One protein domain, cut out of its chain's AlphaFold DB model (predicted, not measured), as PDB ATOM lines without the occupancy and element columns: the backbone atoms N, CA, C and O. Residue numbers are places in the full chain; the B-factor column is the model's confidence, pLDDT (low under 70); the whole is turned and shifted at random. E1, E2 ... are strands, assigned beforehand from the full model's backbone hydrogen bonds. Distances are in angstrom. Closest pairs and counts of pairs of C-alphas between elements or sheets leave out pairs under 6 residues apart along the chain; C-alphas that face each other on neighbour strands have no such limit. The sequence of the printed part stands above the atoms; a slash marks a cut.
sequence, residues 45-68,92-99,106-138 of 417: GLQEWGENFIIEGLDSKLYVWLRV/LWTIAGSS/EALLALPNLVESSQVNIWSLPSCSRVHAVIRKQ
ATOM      1  N   GLY A  45      39.812 -17.791  42.207       75.44
ATOM      2  CA  GLY A  45      39.834 -18.300  40.833       75.44
ATOM      3  C   GLY A  45      40.943 -17.684  39.981       75.44
ATOM      4  O   GLY A  45      40.681 -16.808  39.162       75.44
ATOM      5  N   LEU A  46      42.179 -18.138  40.182       84.44
ATOM      6  CA  LEU A  46      43.345 -17.783  39.377       84.44
ATOM      7  C   LEU A  46      43.289 -18.513  38.026       84.44
ATOM      8  O   LEU A  46      43.261 -19.744  37.987       84.44
ATOM      9  N   GLN A  47      43.320 -17.766  36.924       89.56
ATOM     10  CA  GLN A  47      43.393 -18.321  35.573       89.56
ATOM     11  C   GLN A  47      44.592 -17.751  34.811       89.56
ATOM     12  O   GLN A  47      44.819 -16.544  34.801       89.56
ATOM     13  N   GLU A  48      45.360 -18.617  34.153       89.56
ATOM     14  CA  GLU A  48      46.499 -18.211  33.323       89.56
ATOM     15  C   GLU A  48      46.053 -17.925  31.881       89.56
ATOM     16  O   GLU A  48      45.272 -18.683  31.299       89.56
ATOM     17  N   TRP A  49      46.566 -16.845  31.291       88.56
ATOM     18  CA  TRP A  49      46.333 -16.472  29.898       88.56
ATOM     19  C   TRP A  49      47.602 -15.875  29.272       88.56
ATOM     20  O   TRP A  49      47.917 -14.701  29.457       88.56
ATOM     21  N   GLY A  50      48.333 -16.690  28.506       90.81
ATOM     22  CA  GLY A  50      49.602 -16.282  27.895       90.81
ATOM     23  C   GLY A  50      50.620 -15.862  28.958       90.81
ATOM     24  O   GLY A  50      50.921 -16.624  29.873       90.81
ATOM     25  N   GLU A  51      51.117 -14.633  28.850       90.94
ATOM     26  CA  GLU A  51      51.993 -14.003  29.845       90.94
ATOM     27  C   GLU A  51      51.213 -13.239  30.918       90.94
ATOM     28  O   GLU A  51      51.795 -12.437  31.628       90.94
ATOM     29  N   ASN A  52      49.903 -13.443  31.054       90.19
ATOM     30  CA  ASN A  52      49.088 -12.775  32.060       90.19
ATOM     31  C   ASN A  52      48.426 -13.774  33.018       90.19
ATOM     32  O   ASN A  52      48.118 -14.911  32.660       90.19
ATOM     33  N   PHE A  53      48.151 -13.319  34.236       91.31
ATOM     34  CA  PHE A  53      47.302 -13.985  35.216       91.31
ATOM     35  C   PHE A  53      46.045 -13.159  35.433       91.31
ATOM     36  O   PHE A  53      46.110 -11.951  35.649       91.31
ATOM     37  N   ILE A  54      44.898 -13.817  35.406       91.19
ATOM     38  CA  ILE A  54      43.602 -13.200  35.644       91.19
ATOM     39  C   ILE A  54      43.111 -13.690  37.001       91.19
ATOM     40  O   ILE A  54      43.025 -14.894  37.240       91.19
ATOM     41  N   ILE A  55      42.824 -12.749  37.898       92.94
ATOM     42  CA  ILE A  55      42.316 -13.024  39.244       92.94
ATOM     43  C   ILE A  55      40.961 -12.349  39.396       92.94
ATOM     44  O   ILE A  55      40.819 -11.142  39.173       92.94
ATOM     45  N   GLU A  56      39.971 -13.129  39.815       87.38
ATOM     46  CA  GLU A  56      38.700 -12.598  40.289       87.38
ATOM     47  C   GLU A  56      38.865 -12.032  41.704       87.38
ATOM     48  O   GLU A  56      39.167 -12.751  42.654       87.38
ATOM     49  N   GLY A  57      38.668 -10.725  41.851       84.44
ATOM     50  CA  GLY A  57      38.597 -10.078  43.152       84.44
ATOM     51  C   GLY A  57      37.246 -10.262  43.833       84.44
ATOM     52  O   GLY A  57      36.203 -10.357  43.186       84.44
ATOM     53  N   LEU A  58      37.253 -10.189  45.166       79.88
ATOM     54  CA  LEU A  58      36.048 -10.260  46.008       79.88
ATOM     55  C   LEU A  58      34.982  -9.202  45.667       79.88
ATOM     56  O   LEU A  58      33.809  -9.374  45.990       79.88
ATOM     57  N   ASP A  59      35.373  -8.105  45.021       81.56
ATOM     58  CA  ASP A  59      34.504  -7.008  44.601       81.56
ATOM     59  C   ASP A  59      33.953  -7.167  43.172       81.56
ATOM     60  O   ASP A  59      33.471  -6.199  42.576       81.56
ATOM     61  N   SER A  60      33.999  -8.388  42.619       80.56
ATOM     62  CA  SER A  60      33.626  -8.683  41.227       80.56
ATOM     63  C   SER A  60      34.428  -7.865  40.211       80.56
ATOM     64  O   SER A  60      33.929  -7.550  39.125       80.56
ATOM     65  N   LYS A  61      35.651  -7.472  40.579       83.00
ATOM     66  CA  LYS A  61      36.620  -6.897  39.653       83.00
ATOM     67  C   LYS A  61      37.524  -7.994  39.138       83.00
ATOM     68  O   LYS A  61      37.859  -8.933  39.851       83.00
ATOM     69  N   LEU A  62      37.936  -7.833  37.896       85.75
ATOM     70  CA  LEU A  62      38.956  -8.661  37.288       85.75
ATOM     71  C   LEU A  62      40.273  -7.908  37.341       85.75
ATOM     72  O   LEU A  62      40.355  -6.764  36.887       85.75
ATOM     73  N   TYR A  63      41.281  -8.562  37.901       85.75
ATOM     74  CA  TYR A  63      42.651  -8.079  37.904       85.75
ATOM     75  C   TYR A  63      43.437  -8.885  36.883       85.75
ATOM     76  O   TYR A  63      43.462 -10.113  36.957       85.75
ATOM     77  N   VAL A  64      44.060  -8.195  35.933       89.06
ATOM     78  CA  VAL A  64      44.956  -8.801  34.948       89.06
ATOM     79  C   VAL A  64      46.376  -8.397  35.322       89.06
ATOM     80  O   VAL A  64      46.698  -7.211  35.333       89.06
ATOM     81  N   TRP A  65      47.202  -9.376  35.663       88.38
ATOM     82  CA  TRP A  65      48.592  -9.197  36.065       88.38
ATOM     83  C   TRP A  65      49.509  -9.723  34.976       88.38
ATOM     84  O   TRP A  65      49.290 -10.829  34.497       88.38
ATOM     85  N   LEU A  66      50.569  -8.991  34.642       88.50
ATOM     86  CA  LEU A  66      51.645  -9.534  33.816       88.50
ATOM     87  C   LEU A  66      52.442 -10.563  34.629       88.50
ATOM     88  O   LEU A  66      52.755 -10.351  35.804       88.50
ATOM     89  N   ARG A  67      52.775 -11.686  34.002       86.19
ATOM     90  CA  ARG A  67      53.686 -12.690  34.534       86.19
ATOM     91  C   ARG A  67      55.048 -12.033  34.663       86.19
ATOM     92  O   ARG A  67      55.590 -11.495  33.703       86.19
ATOM     93  N   VAL A  68      55.602 -12.089  35.867       85.94
ATOM     94  CA  VAL A  68      56.985 -11.684  36.093       85.94
ATOM     95  C   VAL A  68      57.865 -12.680  35.341       85.94
ATOM     96  O   VAL A  68      57.855 -13.867  35.668       85.94
ATOM     97  N   LEU A  92      30.807 -19.212  36.238       45.53
ATOM     98  CA  LEU A  92      31.023 -19.455  34.814       45.53
ATOM     99  C   LEU A  92      31.489 -18.200  34.049       45.53
ATOM    100  O   LEU A  92      30.669 -17.480  33.483       45.53
ATOM    101  N   TRP A  93      32.799 -17.969  33.990       53.91
ATOM    102  CA  TRP A  93      33.439 -17.137  32.972       53.91
ATOM    103  C   TRP A  93      34.223 -18.052  32.041       53.91
ATOM    104  O   TRP A  93      35.010 -18.888  32.481       53.91
ATOM    105  N   THR A  94      33.973 -17.941  30.740       67.25
ATOM    106  CA  THR A  94      34.721 -18.692  29.731       67.25
ATOM    107  C   THR A  94      35.699 -17.736  29.077       67.25
ATOM    108  O   THR A  94      35.291 -16.819  28.365       67.25
ATOM    109  N   ILE A  95      36.987 -17.949  29.339       68.50
ATOM    110  CA  ILE A  95      38.057 -17.317  28.572       68.50
ATOM    111  C   ILE A  95      38.296 -18.194  27.352       68.50
ATOM    112  O   ILE A  95      38.772 -19.324  27.473       68.50
ATOM    113  N   ALA A  96      37.932 -17.684  26.180       71.44
ATOM    114  CA  ALA A  96      38.265 -18.321  24.918       71.44
ATOM    115  C   ALA A  96      39.578 -17.710  24.417       71.44
ATOM    116  O   ALA A  96      39.623 -16.546  24.016       71.44
ATOM    117  N   GLY A  97      40.657 -18.490  24.480       65.00
ATOM    118  CA  GLY A  97      41.896 -18.152  23.790       65.00
ATOM    119  C   GLY A  97      41.760 -18.494  22.309       65.00
ATOM    120  O   GLY A  97      41.390 -19.622  21.975       65.00
ATOM    121  N   SER A  98      42.057 -17.544  21.423       55.66
ATOM    122  CA  SER A  98      42.171 -17.846  19.996       55.66
ATOM    123  C   SER A  98      43.432 -18.684  19.770       55.66
ATOM    124  O   SER A  98      44.549 -18.179  19.826       55.66
ATOM    125  N   SER A  99      43.260 -19.990  19.559       44.38
ATOM    126  CA  SER A  99      44.334 -20.909  19.157       44.38
ATOM    127  C   SER A  99      44.483 -20.886  17.633       44.38
ATOM    128  O   SER A  99      44.288 -21.890  16.949       44.38
ATOM    129  N   GLU A 106      45.193 -12.069  21.852       91.12
ATOM    130  CA  GLU A 106      43.874 -11.533  22.158       91.12
ATOM    131  C   GLU A 106      43.056 -12.601  22.896       91.12
ATOM    132  O   GLU A 106      42.884 -13.723  22.411       91.12
ATOM    133  N   ALA A 107      42.590 -12.275  24.102       92.06
ATOM    134  CA  ALA A 107      41.631 -13.095  24.839       92.06
ATOM    135  C   ALA A 107      40.255 -12.481  24.714       92.06
ATOM    136  O   ALA A 107      40.100 -11.268  24.847       92.06
ATOM    137  N   LEU A 108      39.254 -13.342  24.570       94.31
ATOM    138  CA  LEU A 108      37.864 -12.952  24.717       94.31
ATOM    139  C   LEU A 108      37.348 -13.430  26.071       94.31
ATOM    140  O   LEU A 108      37.396 -14.621  26.391       94.31
ATOM    141  N   LEU A 109      36.843 -12.486  26.856       93.69
ATOM    142  CA  LEU A 109      36.195 -12.726  28.132       93.69
ATOM    143  C   LEU A 109      34.691 -12.500  27.981       93.69
ATOM    144  O   LEU A 109      34.231 -11.368  27.825       93.69
ATOM    145  N   ALA A 110      33.919 -13.578  28.065       93.31
ATOM    146  CA  ALA A 110      32.465 -13.512  28.088       93.31
ATOM    147  C   ALA A 110      31.954 -13.326  29.527       93.31
ATOM    148  O   ALA A 110      32.111 -14.208  30.371       93.31
ATOM    149  N   LEU A 111      31.307 -12.190  29.792       91.06
ATOM    150  CA  LEU A 111      30.643 -11.875  31.055       91.06
ATOM    151  C   LEU A 111      29.124 -11.792  30.846       91.06
ATOM    152  O   LEU A 111      28.677 -11.076  29.943       91.06
ATOM    153  N   PRO A 112      28.303 -12.448  31.686       87.75
ATOM    154  CA  PRO A 112      26.855 -12.260  31.660       87.75
ATOM    155  C   PRO A 112      26.494 -10.772  31.751       87.75
ATOM    156  O   PRO A 112      27.036 -10.047  32.594       87.75
ATOM    157  N   ASN A 113      25.600 -10.289  30.886       88.75
ATOM    158  CA  ASN A 113      25.151  -8.906  30.976       88.75
ATOM    159  C   ASN A 113      24.245  -8.743  32.212       88.75
ATOM    160  O   ASN A 113      23.298  -9.496  32.423       88.75
ATOM    161  N   LEU A 114      24.579  -7.768  33.061       77.19
ATOM    162  CA  LEU A 114      23.873  -7.509  34.319       77.19
ATOM    163  C   LEU A 114      22.520  -6.824  34.117       77.19
ATOM    164  O   LEU A 114      21.690  -6.863  35.019       77.19
ATOM    165  N   VAL A 115      22.322  -6.173  32.968       78.75
ATOM    166  CA  VAL A 115      21.088  -5.446  32.647       78.75
ATOM    167  C   VAL A 115      20.089  -6.368  31.952       78.75
ATOM    168  O   VAL A 115      18.913  -6.371  32.300       78.75
ATOM    169  N   GLU A 116      20.561  -7.188  31.011       85.12
ATOM    170  CA  GLU A 116      19.723  -8.095  30.225       85.12
ATOM    171  C   GLU A 116      20.333  -9.498  30.191       85.12
ATOM    172  O   GLU A 116      21.358  -9.723  29.556       85.12
ATOM    173  N   SER A 117      19.686 -10.470  30.836       83.69
ATOM    174  CA  SER A 117      20.187 -11.851  30.923       83.69
ATOM    175  C   SER A 117      20.225 -12.600  29.582       83.69
ATOM    176  O   SER A 117      20.853 -13.652  29.491       83.69
ATOM    177  N   SER A 118      19.568 -12.071  28.545       87.62
ATOM    178  CA  SER A 118      19.626 -12.558  27.159       87.62
ATOM    179  C   SER A 118      20.865 -12.075  26.395       87.62
ATOM    180  O   SER A 118      21.070 -12.462  25.243       87.62
ATOM    181  N   GLN A 119      21.687 -11.224  27.009       89.50
ATOM    182  CA  GLN A 119      22.889 -10.674  26.404       89.50
ATOM    183  C   GLN A 119      24.139 -11.119  27.168       89.50
ATOM    184  O   GLN A 119      24.132 -11.317  28.386       89.50
ATOM    185  N   VAL A 120      25.249 -11.230  26.447       92.81
ATOM    186  CA  VAL A 120      26.580 -11.449  27.017       92.81
ATOM    187  C   VAL A 120      27.481 -10.312  26.560       92.81
ATOM    188  O   VAL A 120      27.531  -9.971  25.379       92.81
ATOM    189  N   ASN A 121      28.190  -9.714  27.513       92.75
ATOM    190  CA  ASN A 121      29.249  -8.760  27.229       92.75
ATOM    191  C   ASN A 121      30.519  -9.549  26.921       92.75
ATOM    192  O   ASN A 121      31.041 -10.228  27.803       92.75
ATOM    193  N   ILE A 122      31.023  -9.446  25.700       95.12
ATOM    194  CA  ILE A 122      32.314 -10.012  25.323       95.12
ATOM    195  C   ILE A 122      33.339  -8.887  25.392       95.12
ATOM    196  O   ILE A 122      33.176  -7.850  24.755       95.12
ATOM    197  N   TRP A 123      34.381  -9.072  26.187       95.25
ATOM    198  CA  TRP A 123      35.498  -8.143  26.282       95.25
ATOM    199  C   TRP A 123      36.701  -8.726  25.565       95.25
ATOM    200  O   TRP A 123      37.046  -9.875  25.834       95.25
ATOM    201  N   SER A 124      37.359  -7.948  24.708       93.12
ATOM    202  CA  SER A 124      38.683  -8.320  24.222       93.12
ATOM    203  C   SER A 124      39.793  -7.742  25.093       93.12
ATOM    204  O   SER A 124      39.761  -6.583  25.512       93.12
ATOM    205  N   LEU A 125      40.781  -8.578  25.397       91.94
ATOM    206  CA  LEU A 125      41.980  -8.237  26.154       91.94
ATOM    207  C   LEU A 125      43.198  -8.366  25.233       91.94
ATOM    208  O   LEU A 125      43.258  -9.337  24.486       91.94
ATOM    209  N   PRO A 126      44.170  -7.434  25.283       91.00
ATOM    210  CA  PRO A 126      44.295  -6.354  26.268       91.00
ATOM    211  C   PRO A 126      43.561  -5.058  25.888       91.00
ATOM    212  O   PRO A 126      43.571  -4.108  26.667       91.00
ATOM    213  N   SER A 127      42.926  -4.991  24.712       91.38
ATOM    214  CA  SER A 127      42.326  -3.756  24.177       91.38
ATOM    215  C   SER A 127      41.218  -3.160  25.057       91.38
ATOM    216  O   SER A 127      40.873  -1.990  24.895       91.38
ATOM    217  N   CYS A 128      40.670  -3.943  25.995       88.94
ATOM    218  CA  CYS A 128      39.553  -3.584  26.868       88.94
ATOM    219  C   CYS A 128      38.328  -3.110  26.079       88.94
ATOM    220  O   CYS A 128      37.518  -2.322  26.576       88.94
ATOM    221  N   SER A 129      38.189  -3.582  24.837       91.75
ATOM    222  CA  SER A 129      37.048  -3.252  23.999       91.75
ATOM    223  C   SER A 129      35.881  -4.169  24.361       91.75
ATOM    224  O   SER A 129      36.064  -5.368  24.576       91.75
ATOM    225  N   ARG A 130      34.682  -3.598  24.497       91.19
ATOM    226  CA  ARG A 130      33.469  -4.339  24.857       91.19
ATOM    227  C   ARG A 130      32.555  -4.450  23.649       91.19
ATOM    228  O   ARG A 130      32.103  -3.434  23.126       91.19
ATOM    229  N   VAL A 131      32.203  -5.680  23.305       89.69
ATOM    230  CA  VAL A 131      31.225  -6.029  22.278       89.69
ATOM    231  C   VAL A 131      30.004  -6.652  22.951       89.69
ATOM    232  O   VAL A 131      30.123  -7.533  23.804       89.69
ATOM    233  N   HIS A 132      28.811  -6.183  22.589       86.75
ATOM    234  CA  HIS A 132      27.554  -6.763  23.061       86.75
ATOM    235  C   HIS A 132      27.128  -7.877  22.110       86.75
ATOM    236  O   HIS A 132      26.933  -7.630  20.920       86.75
ATOM    237  N   ALA A 133      26.972  -9.092  22.629       84.56
ATOM    238  CA  ALA A 133      26.433 -10.211  21.870       84.56
ATOM    239  C   ALA A 133      25.030 -10.550  22.382       84.56
ATOM    240  O   ALA A 133      24.819 -10.772  23.578       84.56
ATOM    241  N   VAL A 134      24.063 -10.598  21.467       87.50
ATOM    242  CA  VAL A 134      22.693 -11.017  21.780       87.50
ATOM    243  C   VAL A 134      22.592 -12.522  21.573       87.50
ATOM    244  O   VAL A 134      22.852 -13.015  20.474       87.50
ATOM    245  N   ILE A 135      22.172 -13.247  22.609       80.81
ATOM    246  CA  ILE A 135      21.877 -14.674  22.503       80.81
ATOM    247  C   ILE A 135      20.450 -14.807  21.968       80.81
ATOM    248  O   ILE A 135      19.483 -14.497  22.665       80.81
ATOM    249  N   ARG A 136      20.293 -15.266  20.722       77.12
ATOM    250  CA  ARG A 136      18.969 -15.574  20.157       77.12
ATOM    251  C   ARG A 136      18.732 -17.081  20.162       77.12
ATOM    252  O   ARG A 136      19.558 -17.843  19.664       77.12
ATOM    253  N   LYS A 137      17.580 -17.497  20.696       74.25
ATOM    254  CA  LYS A 137      17.027 -18.842  20.495       74.25
ATOM    255  C   LYS A 137      16.359 -18.846  19.121       74.25
ATOM    256  O   LYS A 137      15.432 -18.067  18.908       74.25
ATOM    257  N   GLN A 138      16.847 -19.652  18.180       68.06
ATOM    258  CA  GLN A 138      16.163 -19.800  16.897       68.06
ATOM    259  C   GLN A 138      14.940 -20.700  17.103       68.06
ATOM    260  O   GLN A 138      15.066 -21.823  17.587       68.06
TER     261      GLN A 138
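This is residues 45 to 68, 92 to 99 and 106 to 138 of the 417 residues of an uncharacterized protein of Armillaria ostoyae (UniProt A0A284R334). Two small antiparallel sheets follow one another along the longest axis, a three-stranded one, E1 to E3, and a larger, strongly twisted one, E4 to E7. No strand pair joins them, and few C-alphas come near across the gap, at the end of E1. E7, the longest strand, runs to the far end of the larger sheet. The printed part has 65 residues with seven named strands, E1 to E7 in chain order, and no named helix: all strand, with sheet orders E1 - E2 - E3 and E4 - E5 - E6 - E7. It is only just compact, close to loose, with a radius of gyration of the C-alphas of 12.8 A, and only just elongated, with spans of 45 by 30 by 18 A.

E1, residues 46 to 49, and E2, residues 52 to 56, form a hairpin at 148 degrees, with N 49 and O 52 at 2.8 A. E2 and E3, residues 62 to 66, form another at 157 degrees, with N 53 and O 65 at 2.8 A. E1 E2 E3 is a meander, each strand the antiparallel neighbour of the one before. E4, residues 94 to 97, is an edge strand, antiparallel to E5, residues 107 to 112, at 163 degrees; N 96 and O 108 are 3.1 A apart. E5 and E6, residues 119 to 125, form a hairpin at 154 degrees, with N 109 and O 123 at 2.8 A. E6 and E7, residues 129 to 137, form a hairpin at 148 degrees, with N 122 and O 131 at 2.8 A; E5 E6 E7 is a second meander. From edge to edge of this sheet the strands' lines turn by 62 degrees. The closest C-alphas of E1 and E4 are those of Trp 49 and Gly 97, 7.7 A. E3 and E4 are apart, and so are E2 and E5, among others.

E1, 10.0 A long, begins at C-alpha 46, (43.345, -17.783, 39.377). E2 measures 13.3 A, E3 13.2 A and E4 9.3 A from first to last C-alpha. E5 measures 16.3 A and E6 19.2 A. E7, 25.6 A long, ends at C-alpha 137, (17.027, -18.842, 20.495).

The C-alphas farthest apart, those of Val 68 and Gln 138, are 45.8 A apart. Residues 69 to 91 and 100 to 105 are not printed, leaving C-alpha gaps of 27.1 A and 9.9 A. Of the links that are printed whole, E5 to E6 is short and the others are tight. The model's mean pLDDT over the printed part is 83.9; residues 92 to 95, 97 to 99 and 138 are under 70.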